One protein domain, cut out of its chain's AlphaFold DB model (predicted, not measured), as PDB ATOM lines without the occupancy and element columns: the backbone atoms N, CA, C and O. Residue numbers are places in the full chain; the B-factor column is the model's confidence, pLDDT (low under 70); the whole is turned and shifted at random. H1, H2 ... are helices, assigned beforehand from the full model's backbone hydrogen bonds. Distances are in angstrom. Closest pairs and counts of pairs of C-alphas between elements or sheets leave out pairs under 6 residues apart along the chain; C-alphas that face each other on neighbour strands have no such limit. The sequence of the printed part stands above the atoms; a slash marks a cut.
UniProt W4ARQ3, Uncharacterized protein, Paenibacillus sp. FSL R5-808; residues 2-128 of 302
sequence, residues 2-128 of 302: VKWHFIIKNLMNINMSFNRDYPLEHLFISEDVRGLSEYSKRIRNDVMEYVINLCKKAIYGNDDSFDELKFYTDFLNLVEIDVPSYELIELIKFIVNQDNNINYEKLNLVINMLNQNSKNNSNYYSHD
ATOM      1  N   VAL A   2     134.181 183.645 151.518       54.66
ATOM      2  CA  VAL A   2     133.926 184.070 150.108       54.66
ATOM      3  C   VAL A   2     134.469 185.472 149.759       54.66
ATOM      4  O   VAL A   2     134.908 185.711 148.639       54.66
ATOM      5  N   LYS A   3     134.504 186.394 150.734       64.19
ATOM      6  CA  LYS A   3     135.032 187.755 150.546       64.19
ATOM      7  C   LYS A   3     136.526 187.799 150.193       64.19
ATOM      8  O   LYS A   3     136.890 188.578 149.323       64.19
ATOM      9  N   TRP A   4     137.376 186.983 150.823       65.25
ATOM     10  CA  TRP A   4     138.827 187.043 150.595       65.25
ATOM     11  C   TRP A   4     139.231 186.393 149.276       65.25
ATOM     12  O   TRP A   4     140.011 186.986 148.540       65.25
ATOM     13  N   HIS A   5     138.607 185.263 148.925       66.56
ATOM     14  CA  HIS A   5     138.753 184.662 147.596       66.56
ATOM     15  C   HIS A   5     138.416 185.663 146.494       66.56
ATOM     16  O   HIS A   5     139.196 185.860 145.567       66.56
ATOM     17  N   PHE A   6     137.284 186.359 146.629       67.88
ATOM     18  CA  PHE A   6     136.881 187.383 145.674       67.88
ATOM     19  C   PHE A   6     137.884 188.547 145.608       67.88
ATOM     20  O   PHE A   6     138.231 188.983 144.515       67.88
ATOM     21  N   ILE A   7     138.372 189.045 146.747       66.88
ATOM     22  CA  ILE A   7     139.323 190.167 146.789       66.88
ATOM     23  C   ILE A   7     140.674 189.778 146.172       66.88
ATOM     24  O   ILE A   7     141.133 190.471 145.268       66.88
ATOM     25  N   ILE A   8     141.282 188.665 146.596       68.31
ATOM     26  CA  ILE A   8     142.594 188.212 146.099       68.31
ATOM     27  C   ILE A   8     142.514 187.921 144.596       68.31
ATOM     28  O   ILE A   8     143.335 188.421 143.830       68.31
ATOM     29  N   LYS A   9     141.471 187.210 144.151       68.25
ATOM     30  CA  LYS A   9     141.252 186.892 142.732       68.25
ATOM     31  C   LYS A   9     141.106 188.133 141.856       68.25
ATOM     32  O   LYS A   9     141.687 188.188 140.778       68.25
ATOM     33  N   ASN A  10     140.357 189.139 142.307       66.19
ATOM     34  CA  ASN A  10     140.215 190.377 141.543       66.19
ATOM     35  C   ASN A  10     141.492 191.224 141.564       66.19
ATOM     36  O   ASN A  10     141.847 191.780 140.532       66.19
ATOM     37  N   LEU A  11     142.206 191.294 142.690       61.78
ATOM     38  CA  LEU A  11     143.455 192.055 142.780       61.78
ATOM     39  C   LEU A  11     144.575 191.441 141.925       61.78
ATOM     40  O   LEU A  11     145.279 192.187 141.252       61.78
ATOM     41  N   MET A  12     144.695 190.110 141.870       61.38
ATOM     42  CA  MET A  12     145.660 189.439 140.982       61.38
ATOM     43  C   MET A  12     145.344 189.655 139.495       61.38
ATOM     44  O   MET A  12     146.255 189.812 138.687       61.38
ATOM     45  N   ASN A  13     144.060 189.724 139.124       60.53
ATOM     46  CA  ASN A  13     143.643 189.976 137.740       60.53
ATOM     47  C   ASN A  13     143.889 191.421 137.269       60.53
ATOM     48  O   ASN A  13     143.890 191.671 136.066       60.53
ATOM     49  N   ILE A  14     144.068 192.375 138.189       56.53
ATOM     50  CA  ILE A  14     144.209 193.800 137.856       56.53
ATOM     51  C   ILE A  14     145.629 194.154 137.376       56.53
ATOM     52  O   ILE A  14     145.767 195.152 136.672       56.53
ATOM     53  N   ASN A  15     146.680 193.372 137.678       47.81
ATOM     54  CA  ASN A  15     148.036 193.707 137.214       47.81
ATOM     55  C   ASN A  15     149.035 192.530 137.263       47.81
ATOM     56  O   ASN A  15     149.686 192.306 138.275       47.81
ATOM     57  N   MET A  16     149.232 191.833 136.136       45.78
ATOM     58  CA  MET A  16     150.386 190.930 135.926       45.78
ATOM     59  C   MET A  16     151.635 191.660 135.381       45.78
ATOM     60  O   MET A  16     152.654 191.030 135.119       45.78
ATOM     61  N   SER A  17     151.567 192.979 135.162       42.56
ATOM     62  CA  SER A  17     152.562 193.740 134.382       42.56
ATOM     63  C   SER A  17     153.373 194.784 135.161       42.56
ATOM     64  O   SER A  17     154.193 195.469 134.552       42.56
ATOM     65  N   PHE A  18     153.193 194.918 136.477       40.06
ATOM     66  CA  PHE A  18     153.948 195.881 137.290       40.06
ATOM     67  C   PHE A  18     154.763 195.159 138.363       40.06
ATOM     68  O   PHE A  18     154.237 194.695 139.367       40.06
ATOM     69  N   ASN A  19     156.069 195.057 138.126       42.84
ATOM     70  CA  ASN A  19     157.031 194.539 139.092       42.84
ATOM     71  C   ASN A  19     157.239 195.565 140.222       42.84
ATOM     72  O   ASN A  19     157.762 196.645 139.952       42.84
ATOM     73  N   ARG A  20     156.931 195.157 141.467       40.31
ATOM     74  CA  ARG A  20     157.382 195.722 142.766       40.31
ATOM     75  C   ARG A  20     156.539 196.773 143.509       40.31
ATOM     76  O   ARG A  20     157.025 197.276 144.509       40.31
ATOM     77  N   ASP A  21     155.302 197.057 143.108       45.97
ATOM     78  CA  ASP A  21     154.369 197.862 143.929       45.97
ATOM     79  C   ASP A  21     153.022 197.131 144.022       45.97
ATOM     80  O   ASP A  21     152.047 197.492 143.357       45.97
ATOM     81  N   TYR A  22     152.963 196.032 144.780       56.69
ATOM     82  CA  TYR A  22     151.718 195.281 144.952       56.69
ATOM     83  C   TYR A  22     150.943 195.794 146.176       56.69
ATOM     84  O   TYR A  22     151.350 195.541 147.308       56.69
ATOM     85  N   PRO A  23     149.732 196.364 146.013       55.47
ATOM     86  CA  PRO A  23     148.797 196.581 147.126       55.47
ATOM     87  C   PRO A  23     148.532 195.306 147.945       55.47
ATOM     88  O   PRO A  23     148.178 195.373 149.119       55.47
ATOM     89  N   LEU A  24     148.702 194.137 147.316       58.06
ATOM     90  CA  LEU A  24     148.646 192.826 147.954       58.06
ATOM     91  C   LEU A  24     149.839 192.579 148.880       58.06
ATOM     92  O   LEU A  24     149.620 192.132 149.995       58.06
ATOM     93  N   GLU A  25     151.069 192.916 148.494       57.31
ATOM     94  CA  GLU A  25     152.223 192.801 149.394       57.31
ATOM     95  C   GLU A  25     152.008 193.650 150.648       57.31
ATOM     96  O   GLU A  25     152.147 193.126 151.744       57.31
ATOM     97  N   HIS A  26     151.520 194.888 150.526       59.53
ATOM     98  CA  HIS A  26     151.233 195.771 151.671       59.53
ATOM     99  C   HIS A  26     150.110 195.280 152.602       59.53
ATOM    100  O   HIS A  26     150.048 195.645 153.779       59.53
ATOM    101  N   LEU A  27     149.195 194.442 152.105       62.94
ATOM    102  CA  LEU A  27     148.177 193.817 152.955       62.94
ATOM    103  C   LEU A  27     148.797 192.763 153.872       62.94
ATOM    104  O   LEU A  27     148.366 192.607 155.019       62.94
ATOM    105  N   PHE A  28     149.814 192.058 153.379       59.94
ATOM    106  CA  PHE A  28     150.435 190.954 154.089       59.94
ATOM    107  C   PHE A  28     151.745 191.364 154.766       59.94
ATOM    108  O   PHE A  28     152.068 190.784 155.791       59.94
ATOM    109  N   ILE A  29     152.485 192.346 154.275       56.81
ATOM    110  CA  ILE A  29     153.789 192.823 154.751       56.81
ATOM    111  C   ILE A  29     153.599 194.267 155.228       56.81
ATOM    112  O   ILE A  29     152.912 195.054 154.587       56.81
ATOM    113  N   SER A  30     154.144 194.625 156.393       51.25
ATOM    114  CA  SER A  30     154.040 196.004 156.884       51.25
ATOM    115  C   SER A  30     155.107 196.877 156.231       51.25
ATOM    116  O   SER A  30     156.270 196.486 156.205       51.25
ATOM    117  N   GLU A  31     154.721 198.072 155.782       46.22
ATOM    118  CA  GLU A  31     155.644 199.112 155.297       46.22
ATOM    119  C   GLU A  31     156.593 199.648 156.386       46.22
ATOM    120  O   GLU A  31     157.573 200.314 156.062       46.22
ATOM    121  N   ASP A  32     156.319 199.382 157.672       46.12
ATOM    122  CA  ASP A  32     156.947 200.087 158.789       46.12
ATOM    123  C   ASP A  32     157.713 199.145 159.744       46.12
ATOM    124  O   ASP A  32     157.278 198.043 160.091       46.12
ATOM    125  N   VAL A  33     158.891 199.596 160.186       46.06
ATOM    126  CA  VAL A  33     160.045 198.801 160.678       46.06
ATOM    127  C   VAL A  33     159.861 198.212 162.097       46.06
ATOM    128  O   VAL A  33     160.804 198.117 162.883       46.06
ATOM    129  N   ARG A  34     158.642 197.828 162.499       43.62
ATOM    130  CA  ARG A  34     158.366 197.247 163.838       43.62
ATOM    131  C   ARG A  34     157.594 195.930 163.819       43.62
ATOM    132  O   ARG A  34     157.445 195.313 164.872       43.62
ATOM    133  N   GLY A  35     157.152 195.478 162.645       54.84
ATOM    134  CA  GLY A  35     156.449 194.210 162.451       54.84
ATOM    135  C   GLY A  35     155.061 194.384 161.837       54.84
ATOM    136  O   GLY A  35     154.617 195.490 161.556       54.84
ATOM    137  N   LEU A  36     154.366 193.265 161.620       57.03
ATOM    138  CA  LEU A  36     153.046 193.248 160.985       57.03
ATOM    139  C   LEU A  36     151.995 194.014 161.802       57.03
ATOM    140  O   LEU A  36     151.892 193.823 163.015       57.03
ATOM    141  N   SER A  37     151.161 194.811 161.128       69.62
ATOM    142  CA  SER A  37     149.977 195.414 161.751       69.62
ATOM    143  C   SER A  37     148.993 194.329 162.216       69.62
ATOM    144  O   SER A  37     148.933 193.249 161.626       69.62
ATOM    145  N   GLU A  38     148.174 194.601 163.238       71.81
ATOM    146  CA  GLU A  38     147.122 193.661 163.677       71.81
ATOM    147  C   GLU A  38     146.148 193.304 162.543       71.81
ATOM    148  O   GLU A  38     145.655 192.180 162.456       71.81
ATOM    149  N   TYR A  39     145.918 194.242 161.623       73.06
ATOM    150  CA  TYR A  39     145.115 194.007 160.430       73.06
ATOM    151  C   TYR A  39     145.783 193.002 159.478       73.06
ATOM    152  O   TYR A  39     145.144 192.030 159.075       73.06
ATOM    153  N   SER A  40     147.076 193.182 159.190       69.69
ATOM    154  CA  SER A  40     147.867 192.276 158.347       69.69
ATOM    155  C   SER A  40     148.002 190.885 158.970       69.69
ATOM    156  O   SER A  40     147.864 189.884 158.273       69.69
ATOM    157  N   LYS A  41     148.207 190.801 160.294       70.94
ATOM    158  CA  LYS A  41     148.226 189.524 161.031       70.94
ATOM    159  C   LYS A  41     146.900 188.785 160.900       70.94
ATOM    160  O   LYS A  41     146.896 187.598 160.590       70.94
ATOM    161  N   ARG A  42     145.777 189.484 161.091       78.56
ATOM    162  CA  ARG A  42     144.445 188.884 160.948       78.56
ATOM    163  C   ARG A  42     144.208 188.370 159.531       78.56
ATOM    164  O   ARG A  42     143.748 187.249 159.380       78.56
ATOM    165  N   ILE A  43     144.555 189.153 158.507       77.81
ATOM    166  CA  ILE A  43     144.415 188.714 157.109       77.81
ATOM    167  C   ILE A  43     145.272 187.479 156.835       77.81
ATOM    168  O   ILE A  43     144.775 186.526 156.239       77.81
ATOM    169  N   ARG A  44     146.534 187.468 157.286       76.69
ATOM    170  CA  ARG A  44     147.410 186.298 157.149       76.69
ATOM    171  C   ARG A  44     146.774 185.061 157.770       76.69
ATOM    172  O   ARG A  44     146.689 184.045 157.095       76.69
ATOM    173  N   ASN A  45     146.284 185.165 159.001       79.19
ATOM    174  CA  ASN A  45     145.640 184.046 159.685       79.19
ATOM    175  C   ASN A  45     144.400 183.554 158.923       79.19
ATOM    176  O   ASN A  45     144.298 182.364 158.651       79.19
ATOM    177  N   ASP A  46     143.511 184.460 158.499       82.25
ATOM    178  CA  ASP A  46     142.305 184.108 157.734       82.25
ATOM    179  C   ASP A  46     142.645 183.369 156.425       82.25
ATOM    180  O   ASP A  46     141.951 182.432 156.023       82.25
ATOM    181  N   VAL A  47     143.696 183.814 155.727       83.31
ATOM    182  CA  VAL A  47     144.146 183.216 154.463       83.31
ATOM    183  C   VAL A  47     144.810 181.867 154.707       83.31
ATOM    184  O   VAL A  47     144.506 180.918 153.987       83.31
ATOM    185  N   MET A  48     145.658 181.749 155.730       85.69
ATOM    186  CA  MET A  48     146.307 180.484 156.075       85.69
ATOM    187  C   MET A  48     145.290 179.431 156.510       85.69
ATOM    188  O   MET A  48     145.301 178.323 155.975       85.69
ATOM    189  N   GLU A  49     144.335 179.790 157.368       85.62
ATOM    190  CA  GLU A  49     143.243 178.897 157.763       85.62
ATOM    191  C   GLU A  49     142.439 178.435 156.534       85.62
ATOM    192  O   GLU A  49     142.050 177.266 156.418       85.62
ATOM    193  N   TYR A  50     142.213 179.334 155.568       87.38
ATOM    194  CA  TYR A  50     141.541 178.985 154.319       87.38
ATOM    195  C   TYR A  50     142.347 177.999 153.470       87.38
ATOM    196  O   TYR A  50     141.786 177.003 153.013       87.38
ATOM    197  N   VAL A  51     143.653 178.230 153.306       87.94
ATOM    198  CA  VAL A  51     144.560 177.323 152.586       87.94
ATOM    199  C   VAL A  51     144.567 175.941 153.237       87.94
ATOM    200  O   VAL A  51     144.377 174.945 152.543       87.94
ATOM    201  N   ILE A  52     144.658 175.856 154.566       89.69
ATOM    202  CA  ILE A  52     144.586 174.578 155.291       89.69
ATOM    203  C   ILE A  52     143.243 173.878 155.069       89.69
ATOM    204  O   ILE A  52     143.194 172.661 154.870       89.69
ATOM    205  N   ASN A  53     142.138 174.622 155.052       88.69
ATOM    206  CA  ASN A  53     140.830 174.054 154.743       88.69
ATOM    207  C   ASN A  53     140.730 173.561 153.289       88.69
ATOM    208  O   ASN A  53     140.115 172.519 153.053       88.69
ATOM    209  N   LEU A  54     141.355 174.247 152.328       89.50
ATOM    210  CA  LEU A  54     141.471 173.768 150.948       89.50
ATOM    211  C   LEU A  54     142.324 172.504 150.859       89.50
ATOM    212  O   LEU A  54     141.912 171.572 150.181       89.50
ATOM    213  N   CYS A  55     143.437 172.408 151.593       90.06
ATOM    214  CA  CYS A  55     144.233 171.182 151.672       90.06
ATOM    215  C   CYS A  55     143.386 170.000 152.154       90.06
ATOM    216  O   CYS A  55     143.364 168.951 151.514       90.06
ATOM    217  N   LYS A  56     142.623 170.179 153.242       89.88
ATOM    218  CA  LYS A  56     141.712 169.143 153.757       89.88
ATOM    219  C   LYS A  56     140.684 168.732 152.696       89.88
ATOM    220  O   LYS A  56     140.479 167.541 152.473       89.88
ATOM    221  N   LYS A  57     140.067 169.696 152.006       88.81
ATOM    222  CA  LYS A  57     139.102 169.420 150.928       88.81
ATOM    223  C   LYS A  57     139.738 168.751 149.712       88.81
ATOM    224  O   LYS A  57     139.125 167.860 149.146       88.81
ATOM    225  N   ALA A  58     140.949 169.133 149.326       89.31
ATOM    226  CA  ALA A  58     141.663 168.528 148.208       89.31
ATOM    227  C   ALA A  58     142.058 167.076 148.511       89.31
ATOM    228  O   ALA A  58     141.949 166.226 147.636       89.31
ATOM    229  N   ILE A  59     142.445 166.767 149.754       87.81
ATOM    230  CA  ILE A  59     142.805 165.401 150.172       87.81
ATOM    231  C   ILE A  59     141.571 164.487 150.232       87.81
ATOM    232  O   ILE A  59     141.625 163.365 149.730       87.81
ATOM    233  N   TYR A  60     140.472 164.956 150.833       84.50
ATOM    234  CA  TYR A  60     139.313 164.111 151.171       84.50
ATOM    235  C   TYR A  60     138.047 164.365 150.334       84.50
ATOM    236  O   TYR A  60     137.047 163.676 150.516       84.50
ATOM    237  N   GLY A  61     138.055 165.362 149.450       78.38
ATOM    238  CA  GLY A  61     136.909 165.787 148.642       78.38
ATOM    239  C   GLY A  61     137.127 165.635 147.132       78.38
ATOM    240  O   GLY A  61     137.964 164.853 146.670       78.38
ATOM    241  N   ASN A  62     136.338 166.384 146.356       68.81
ATOM    242  CA  ASN A  62     136.326 166.342 144.888       68.81
ATOM    243  C   ASN A  62     137.447 167.198 144.267       68.81
ATOM    244  O   ASN A  62     137.950 168.133 144.897       68.81
ATOM    245  N   ASP A  63     137.801 166.888 143.016       68.12
ATOM    246  CA  ASP A  63     139.004 167.403 142.344       68.12
ATOM    247  C   ASP A  63     139.008 168.928 142.117       68.12
ATOM    248  O   ASP A  63     140.081 169.524 142.078       68.12
ATOM    249  N   ASP A  64     137.843 169.587 142.113       72.94
ATOM    250  CA  ASP A  64     137.708 171.051 141.966       72.94
ATOM    251  C   ASP A  64     138.485 171.855 143.032       72.94
ATOM    252  O   ASP A  64     138.830 173.020 142.830       72.94
ATOM    253  N   SER A  65     138.789 171.240 144.182       78.62
ATOM    254  CA  SER A  65     139.542 171.895 145.263       78.62
ATOM    255  C   SER A  65     141.030 172.072 144.936       78.62
ATOM    256  O   SER A  65     141.690 172.890 145.578       78.62
ATOM    257  N   PHE A  66     141.571 171.330 143.961       82.81
ATOM    258  CA  PHE A  66     142.978 171.439 143.564       82.81
ATOM    259  C   PHE A  66     143.270 172.711 142.777       82.81
ATOM    260  O   PHE A  66     144.297 173.335 143.021       82.81
ATOM    261  N   ASP A  67     142.372 173.125 141.882       81.75
ATOM    262  CA  ASP A  67     142.555 174.356 141.106       81.75
ATOM    263  C   ASP A  67     142.523 175.587 142.012       81.75
ATOM    264  O   ASP A  67     143.340 176.501 141.875       81.75
ATOM    265  N   GLU A  68     141.609 175.594 142.986       84.00
ATOM    266  CA  GLU A  68     141.548 176.667 143.970       84.00
ATOM    267  C   GLU A  68     142.777 176.648 144.885       84.00
ATOM    268  O   GLU A  68     143.395 177.692 145.084       84.00
ATOM    269  N   LEU A  69     143.182 175.478 145.392       86.69
ATOM    270  CA  LEU A  69     144.401 175.354 146.194       86.69
ATOM    271  C   LEU A  69     145.625 175.855 145.424       86.69
ATOM    272  O   LEU A  69     146.392 176.643 145.973       86.69
ATOM    273  N   LYS A  70     145.759 175.468 144.152       83.44
ATOM    274  CA  LYS A  70     146.849 175.901 143.279       83.44
ATOM    275  C   LYS A  70     146.881 177.420 143.123       83.44
ATOM    276  O   LYS A  70     147.935 178.020 143.291       83.44
ATOM    277  N   PHE A  71     145.733 178.054 142.882       82.56
ATOM    278  CA  PHE A  71     145.642 179.516 142.803       82.56
ATOM    279  C   PHE A  71     146.188 180.198 144.069       82.56
ATOM    280  O   PHE A  71     146.937 181.169 143.978       82.56
ATOM    281  N   TYR A  72     145.849 179.683 145.256       82.38
ATOM    282  CA  TYR A  72     146.352 180.252 146.508       82.38
ATOM    283  C   TYR A  72     147.824 179.946 146.758       82.38
ATOM    284  O   TYR A  72     148.527 180.821 147.255       82.38
ATOM    285  N   THR A  73     148.312 178.750 146.429       82.12
ATOM    286  CA  THR A  73     149.747 178.461 146.546       82.12
ATOM    287  C   THR A  73     150.551 179.322 145.578       82.12
ATOM    288  O   THR A  73     151.560 179.885 145.983       82.12
ATOM    289  N   ASP A  74     150.079 179.535 144.348       76.19
ATOM    290  CA  ASP A  74     150.702 180.438 143.369       76.19
ATOM    291  C   ASP A  74     150.699 181.897 143.866       76.19
ATOM    292  O   ASP A  74     151.685 182.616 143.706       76.19
ATOM    293  N   PHE A  75     149.628 182.336 144.534       76.25
ATOM    294  CA  PHE A  75     149.587 183.644 145.190       76.25
ATOM    295  C   PHE A  75     150.596 183.754 146.341       76.25
ATOM    296  O   PHE A  75     151.338 184.729 146.403       76.25
ATOM    297  N   LEU A  76     150.640 182.766 147.241       77.06
ATOM    298  CA  LEU A  76     151.584 182.736 148.364       77.06
ATOM    299  C   LEU A  76     153.043 182.729 147.888       77.06
ATOM    300  O   LEU A  76     153.875 183.402 148.492       77.06
ATOM    301  N   ASN A  77     153.321 182.032 146.780       72.38
ATOM    302  CA  ASN A  77     154.594 182.097 146.063       72.38
ATOM    303  C   ASN A  77     154.913 183.524 145.604       72.38
ATOM    304  O   ASN A  77     156.006 184.014 145.856       72.38
ATOM    305  N   LEU A  78     153.962 184.183 144.931       69.69
ATOM    306  CA  LEU A  78     154.156 185.525 144.380       69.69
ATOM    307  C   LEU A  78     154.513 186.557 145.457       69.69
ATOM    308  O   LEU A  78     155.294 187.458 145.185       69.69
ATOM    309  N   VAL A  79     153.939 186.430 146.659       68.12
ATOM    310  CA  VAL A  79     154.182 187.355 147.782       68.12
ATOM    311  C   VAL A  79     155.243 186.862 148.773       68.12
ATOM    312  O   VAL A  79     155.372 187.448 149.846       68.12
ATOM    313  N   GLU A  80     155.965 185.784 148.449       67.69
ATOM    314  CA  GLU A  80     157.052 185.207 149.259       67.69
ATOM    315  C   GLU A  80     156.642 184.850 150.706       67.69
ATOM    316  O   GLU A  80     157.384 185.059 151.668       67.69
ATOM    317  N   ILE A  81     155.435 184.305 150.892       72.56
ATOM    318  CA  ILE A  81     154.937 183.895 152.214       72.56
ATOM    319  C   ILE A  81     154.764 182.382 152.273       72.56
ATOM    320  O   ILE A  81     153.876 181.807 151.642       72.56
ATOM    321  N   ASP A  82     155.554 181.746 153.132       74.44
ATOM    322  CA  ASP A  82     155.395 180.333 153.453       74.44
ATOM    323  C   ASP A  82     154.196 180.076 154.373       74.44
ATOM    324  O   ASP A  82     153.785 180.924 155.175       74.44
ATOM    325  N   VAL A  83     153.655 178.856 154.294       78.44
ATOM    326  CA  VAL A  83     152.647 178.383 155.247       78.44
ATOM    327  C   VAL A  83     153.328 178.133 156.599       78.44
ATOM    328  O   VAL A  83     154.252 177.318 156.670       78.44
ATOM    329  N   PRO A  84     152.901 178.796 157.690       73.75
ATOM    330  CA  PRO A  84     153.541 178.646 158.992       73.75
ATOM    331  C   PRO A  84     153.502 177.209 159.523       73.75
ATOM    332  O   PRO A  84     152.512 176.494 159.366       73.75
ATOM    333  N   SER A  85     154.535 176.803 160.266       72.88
ATOM    334  CA  SER A  85     154.642 175.432 160.787       72.88
ATOM    335  C   SER A  85     153.471 175.016 161.683       72.88
ATOM    336  O   SER A  85     153.091 173.850 161.681       72.88
ATOM    337  N   TYR A  86     152.872 175.945 162.439       75.44
ATOM    338  CA  TYR A  86     151.739 175.624 163.312       75.44
ATOM    339  C   TYR A  86     150.478 175.238 162.516       75.44
ATOM    340  O   TYR A  86     149.762 174.330 162.927       75.44
ATOM    341  N   GLU A  87     150.253 175.843 161.350       83.31
ATOM    342  CA  GLU A  87     149.148 175.500 160.443       83.31
ATOM    343  C   GLU A  87     149.354 174.116 159.816       83.31
ATOM    344  O   GLU A  87     148.432 173.300 159.741       83.31
ATOM    345  N   LEU A  88     150.598 173.809 159.432       83.50
ATOM    346  CA  LEU A  88     150.968 172.481 158.937       83.50
ATOM    347  C   LEU A  88     150.764 171.405 160.009       83.50
ATOM    348  O   LEU A  88     150.261 170.325 159.704       83.50
ATOM    349  N   ILE A  89     151.097 171.700 161.268       78.19
ATOM    350  CA  ILE A  89     150.843 170.795 162.395       78.19
ATOM    351  C   ILE A  89     149.340 170.522 162.543       78.19
ATOM    352  O   ILE A  89     148.954 169.370 162.743       78.19
ATOM    353  N   GLU A  90     148.486 171.538 162.417       82.94
ATOM    354  CA  GLU A  90     147.030 171.359 162.479       82.94
ATOM    355  C   GLU A  90     146.490 170.523 161.309       82.94
ATOM    356  O   GLU A  90     145.622 169.666 161.503       82.94
ATOM    357  N   LEU A  91     147.035 170.697 160.102       87.75
ATOM    358  CA  LEU A  91     146.721 169.835 158.961       87.75
ATOM    359  C   LEU A  91     147.144 168.381 159.212       87.75
ATOM    360  O   LEU A  91     146.350 167.472 158.976       87.75
ATOM    361  N   ILE A  92     148.354 168.154 159.728       86.56
ATOM    362  CA  ILE A  92     148.868 166.811 160.034       86.56
ATOM    363  C   ILE A  92     148.005 166.136 161.100       86.56
ATOM    364  O   ILE A  92     147.567 165.007 160.893       86.56
ATOM    365  N   LYS A  93     147.697 166.824 162.206       87.00
ATOM    366  CA  LYS A  93     146.797 166.300 163.248       87.00
ATOM    367  C   LYS A  93     145.445 165.906 162.668       87.00
ATOM    368  O   LYS A  93     144.918 164.850 163.003       87.00
ATOM    369  N   PHE A  94     144.887 166.744 161.794       87.62
ATOM    370  CA  PHE A  94     143.635 166.430 161.119       87.62
ATOM    371  C   PHE A  94     143.756 165.166 160.263       87.62
ATOM    372  O   PHE A  94     142.885 164.309 160.350       87.62
ATOM    373  N   ILE A  95     144.824 165.033 159.471       87.25
ATOM    374  CA  ILE A  95     145.051 163.862 158.618       87.25
ATOM    375  C   ILE A  95     145.172 162.585 159.454       87.25
ATOM    376  O   ILE A  95     144.478 161.617 159.168       87.25
ATOM    377  N   VAL A  96     145.992 162.608 160.507       85.50
ATOM    378  CA  VAL A  96     146.188 161.465 161.417       85.50
ATOM    379  C   VAL A  96     144.865 161.045 162.064       85.50
ATOM    380  O   VAL A  96     144.544 159.867 162.119       85.50
ATOM    381  N   ASN A  97     144.023 161.998 162.470       85.06
ATOM    382  CA  ASN A  97     142.720 161.687 163.067       85.06
ATOM    383  C   ASN A  97     141.699 161.068 162.084       85.06
ATOM    384  O   ASN A  97     140.647 160.606 162.524       85.06
ATOM    385  N   GLN A  98     141.963 161.074 160.772       81.56
ATOM    386  CA  GLN A  98     141.087 160.506 159.731       81.56
ATOM    387  C   GLN A  98     141.551 159.112 159.255       81.56
ATOM    388  O   GLN A  98     141.085 158.655 158.210       81.56
ATOM    389  N   ASP A  99     142.436 158.466 160.033       64.94
ATOM    390  CA  ASP A  99     143.262 157.241 159.862       64.94
ATOM    391  C   ASP A  99     142.866 156.158 158.823       64.94
ATOM    392  O   ASP A  99     143.726 155.413 158.368       64.94
ATOM    393  N   ASN A 100     141.608 156.061 158.382       65.56
ATOM    394  CA  ASN A 100     141.129 155.016 157.465       65.56
ATOM    395  C   ASN A 100     140.694 155.496 156.065       65.56
ATOM    396  O   ASN A 100     140.264 154.666 155.267       65.56
ATOM    397  N   ASN A 101     140.770 156.795 155.744       70.62
ATOM    398  CA  ASN A 101     140.246 157.325 154.469       70.62
ATOM    399  C   ASN A 101     141.221 158.248 153.709       70.62
ATOM    400  O   ASN A 101     140.806 159.096 152.919       70.62
ATOM    401  N   ILE A 102     142.526 158.120 153.973       79.62
ATOM    402  CA  ILE A 102     143.560 158.969 153.370       79.62
ATOM    403  C   ILE A 102     143.820 158.537 151.925       79.62
ATOM    404  O   ILE A 102     144.296 157.431 151.666       79.62
ATOM    405  N   ASN A 103     143.586 159.444 150.976       83.75
ATOM    406  CA  ASN A 103     144.076 159.284 149.612       83.75
ATOM    407  C   ASN A 103     145.526 159.795 149.519       83.75
ATOM    408  O   ASN A 103     145.775 161.001 149.463       83.75
ATOM    409  N   TYR A 104     146.484 158.866 149.503       82.56
ATOM    410  CA  TYR A 104     147.919 159.177 149.490       82.56
ATOM    411  C   TYR A 104     148.390 159.902 148.220       82.56
ATOM    412  O   TYR A 104     149.304 160.723 148.299       82.56
ATOM    413  N   GLU A 105     147.774 159.657 147.061       84.38
ATOM    414  CA  GLU A 105     148.114 160.382 145.829       84.38
ATOM    415  C   GLU A 105     147.719 161.856 145.940       84.38
ATOM    416  O   GLU A 105     148.536 162.747 145.694       84.38
ATOM    417  N   LYS A 106     146.493 162.120 146.403       88.19
ATOM    418  CA  LYS A 106     145.996 163.479 146.650       88.19
ATOM    419  C   LYS A 106     146.809 164.192 147.727       88.19
ATOM    420  O   LYS A 106     147.150 165.362 147.560       88.19
ATOM    421  N   LEU A 107     147.182 163.486 148.795       87.69
ATOM    422  CA  LEU A 107     148.072 164.009 149.831       87.69
ATOM    423  C   LEU A 107     149.428 164.430 149.254       87.69
ATOM    424  O   LEU A 107     149.877 165.545 149.514       87.69
ATOM    425  N   ASN A 108     150.051 163.587 148.428       82.88
ATOM    426  CA  ASN A 108     151.321 163.916 147.784       82.88
ATOM    427  C   ASN A 108     151.205 165.142 146.866       82.88
ATOM    428  O   ASN A 108     152.102 165.984 146.859       82.88
ATOM    429  N   LEU A 109     150.104 165.285 146.121       85.38
ATOM    430  CA  LEU A 109     149.853 166.473 145.297       85.38
ATOM    431  C   LEU A 109     149.744 167.745 146.143       85.38
ATOM    432  O   LEU A 109     150.404 168.734 145.830       85.38
ATOM    433  N   VAL A 110     148.980 167.707 147.238       88.19
ATOM    434  CA  VAL A 110     148.855 168.842 148.167       88.19
ATOM    435  C   VAL A 110     150.203 169.199 148.790       88.19
ATOM    436  O   VAL A 110     150.582 170.367 148.785       88.19
ATOM    437  N   ILE A 111     150.958 168.207 149.271       84.62
ATOM    438  CA  ILE A 111     152.302 168.419 149.827       84.62
ATOM    439  C   ILE A 111     153.216 169.064 148.779       84.62
ATOM    440  O   ILE A 111     153.929 170.013 149.089       84.62
ATOM    441  N   ASN A 112     153.172 168.606 147.527       82.00
ATOM    442  CA  ASN A 112     153.965 169.192 146.450       82.00
ATOM    443  C   ASN A 112     153.575 170.645 146.155       82.00
ATOM    444  O   ASN A 112     154.470 171.461 145.959       82.00
ATOM    445  N   MET A 113     152.283 170.983 146.152       83.69
ATOM    446  CA  MET A 113     151.811 172.363 145.960       83.69
ATOM    447  C   MET A 113     152.262 173.283 147.101       83.69
ATOM    448  O   MET A 113     152.741 174.381 146.843       83.69
ATOM    449  N   LEU A 114     152.199 172.813 148.353       81.31
ATOM    450  CA  LEU A 114     152.711 173.558 149.510       81.31
ATOM    451  C   LEU A 114     154.245 173.700 149.475       81.31
ATOM    452  O   LEU A 114     154.778 174.743 149.838       81.31
ATOM    453  N   ASN A 115     154.958 172.678 148.994       71.69
ATOM    454  CA  ASN A 115     156.421 172.669 148.890       71.69
ATOM    455  C   ASN A 115     156.966 173.463 147.691       71.69
ATOM    456  O   ASN A 115     158.157 173.788 147.680       71.69
ATOM    457  N   GLN A 116     156.149 173.781 146.679       62.25
ATOM    458  CA  GLN A 116     156.567 174.681 145.593       62.25
ATOM    459  C   GLN A 116     156.910 176.085 146.122       62.25
ATOM    460  O   GLN A 116     157.832 176.696 145.585       62.25
ATOM    461  N   ASN A 117     156.308 176.503 147.245       50.84
ATOM    462  CA  ASN A 117     156.674 177.714 147.997       50.84
ATOM    463  C   ASN A 117     158.127 177.680 148.480       50.84
ATOM    464  O   ASN A 117     158.886 178.619 148.258       50.84
ATOM    465  N   SER A 118     158.566 176.539 149.016       48.06
ATOM    466  CA  SER A 118     159.952 176.366 149.455       48.06
ATOM    467  C   SER A 118     160.936 176.290 148.274       48.06
ATOM    468  O   SER A 118     162.029 176.848 148.350       48.06
ATOM    469  N   LYS A 119     160.551 175.669 147.146       42.19
ATOM    470  CA  LYS A 119     161.423 175.531 145.962       42.19
ATOM    471  C   LYS A 119     161.591 176.826 145.161       42.19
ATOM    472  O   LYS A 119     162.700 177.100 144.703       42.19
ATOM    473  N   ASN A 120     160.547 177.639 145.012       40.72
ATOM    474  CA  ASN A 120     160.650 178.927 144.320       40.72
ATOM    475  C   ASN A 120     161.423 179.956 145.159       40.72
ATOM    476  O   ASN A 120     162.323 180.599 144.620       40.72
ATOM    477  N   ASN A 121     161.196 180.006 146.479       42.56
ATOM    478  CA  ASN A 121     162.031 180.791 147.397       42.56
ATOM    479  C   ASN A 121     163.488 180.305 147.398       42.56
ATOM    480  O   ASN A 121     164.400 181.127 147.365       42.56
ATOM    481  N   SER A 122     163.729 178.986 147.334       46.72
ATOM    482  CA  SER A 122     165.091 178.451 147.212       46.72
ATOM    483  C   SER A 122     165.761 178.835 145.891       46.72
ATOM    484  O   SER A 122     166.956 179.093 145.889       46.72
ATOM    485  N   ASN A 123     165.015 178.952 144.785       47.25
ATOM    486  CA  ASN A 123     165.576 179.351 143.492       47.25
ATOM    487  C   ASN A 123     165.969 180.838 143.470       47.25
ATOM    488  O   ASN A 123     167.056 181.151 142.985       47.25
ATOM    489  N   TYR A 124     165.160 181.736 144.044       45.16
ATOM    490  CA  TYR A 124     165.513 183.160 144.166       45.16
ATOM    491  C   TYR A 124     166.671 183.383 145.149       45.16
ATOM    492  O   TYR A 124     167.680 183.972 144.764       45.16
ATOM    493  N   TYR A 125     166.612 182.793 146.351       57.44
ATOM    494  CA  TYR A 125     167.737 182.825 147.298       57.44
ATOM    495  C   TYR A 125     169.007 182.197 146.711       57.44
ATOM    496  O   TYR A 125     170.109 182.689 146.944       57.44
ATOM    497  N   SER A 126     168.879 181.121 145.925       63.19
ATOM    498  CA  SER A 126     170.035 180.493 145.281       63.19
ATOM    499  C   SER A 126     170.679 181.393 144.233       63.19
ATOM    500  O   SER A 126     171.903 181.402 144.135       63.19
ATOM    501  N   HIS A 127     169.878 182.167 143.490       70.00
ATOM    502  CA  HIS A 127     170.376 183.107 142.491       70.00
ATOM    503  C   HIS A 127     171.124 184.269 143.148       70.00
ATOM    504  O   HIS A 127     172.220 184.621 142.707       70.00
ATOM    505  N   ASP A 128     170.582 184.810 144.240       80.38
ATOM    506  CA  ASP A 128     171.234 185.874 145.008       80.38
ATOM    507  C   ASP A 128     172.545 185.390 145.644       80.38
ATOM    508  O   ASP A 128     173.561 186.090 145.593       80.38
TER     509      ASP A 128
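This is residues 2 to 128 of the 302 residues of an uncharacterized protein of Paenibacillus sp. FSL R5-808 (UniProt W4ARQ3). Helices H3, H4 and H6 form a bundle in which H3 and H6 splay apart from one end, and H5 packs along H3. The short H2 packs across the first part of H3, with H1 loosely placed near H2, H3 and H4; residues 13 to 21 and the end of H6, residues 122 to 128, stick out. The printed part has 127 residues with six named helices, H1 to H6 in chain order, and no named strand: all helix. It is compact, with a radius of gyration of the C-alphas of 15.5 A and spans of 47 by 33 by 29 A.

H1, residues 2 to 14, begins at C-alpha 2 (133.926, 184.070, 150.108) and is 18.7 A long. H2 is residues 23 to 28, 9.1 A; H3 residues 38 to 60, 33.0 A; H4 residues 64 to 78, 22.0 A; H5 residues 85 to 96, 16.3 A. H6, residues 104 to 128, 35.7 A, has a kink of 31 degrees near residue 114 and ends at C-alpha 128 (171.234, 185.874, 145.008).

H3 is the hub, touching four helices. H3 and H4 form a helical hairpin, C-alphas 58 and 65 closest at 5.0 A. H6 touches H4 the same way at a shallow 15 degrees, C-alphas 77 and 117 closest at 5.2 A, and H3 at C-alphas 59 and 106, 5.1 A. H5 touches H3 at C-alphas 52 and 91, 6.4 A. H2 touches H3 about perpendicular, at 85 degrees, C-alphas 28 and 40 closest at 5.1 A. H1 is near H4. In H1, H2, H3 and H5 every O i to N i+4 pair is within hydrogen-bond range; H4 has 10 of 11, H6 19 of 21.

The C-alphas of Val 33 and Asn 100, 47.8 A apart, are the farthest. The printed part has no cut and no long link. Its mean pLDDT is 70.8, with residues 2 to 37 and 116 to 126 among those under 70.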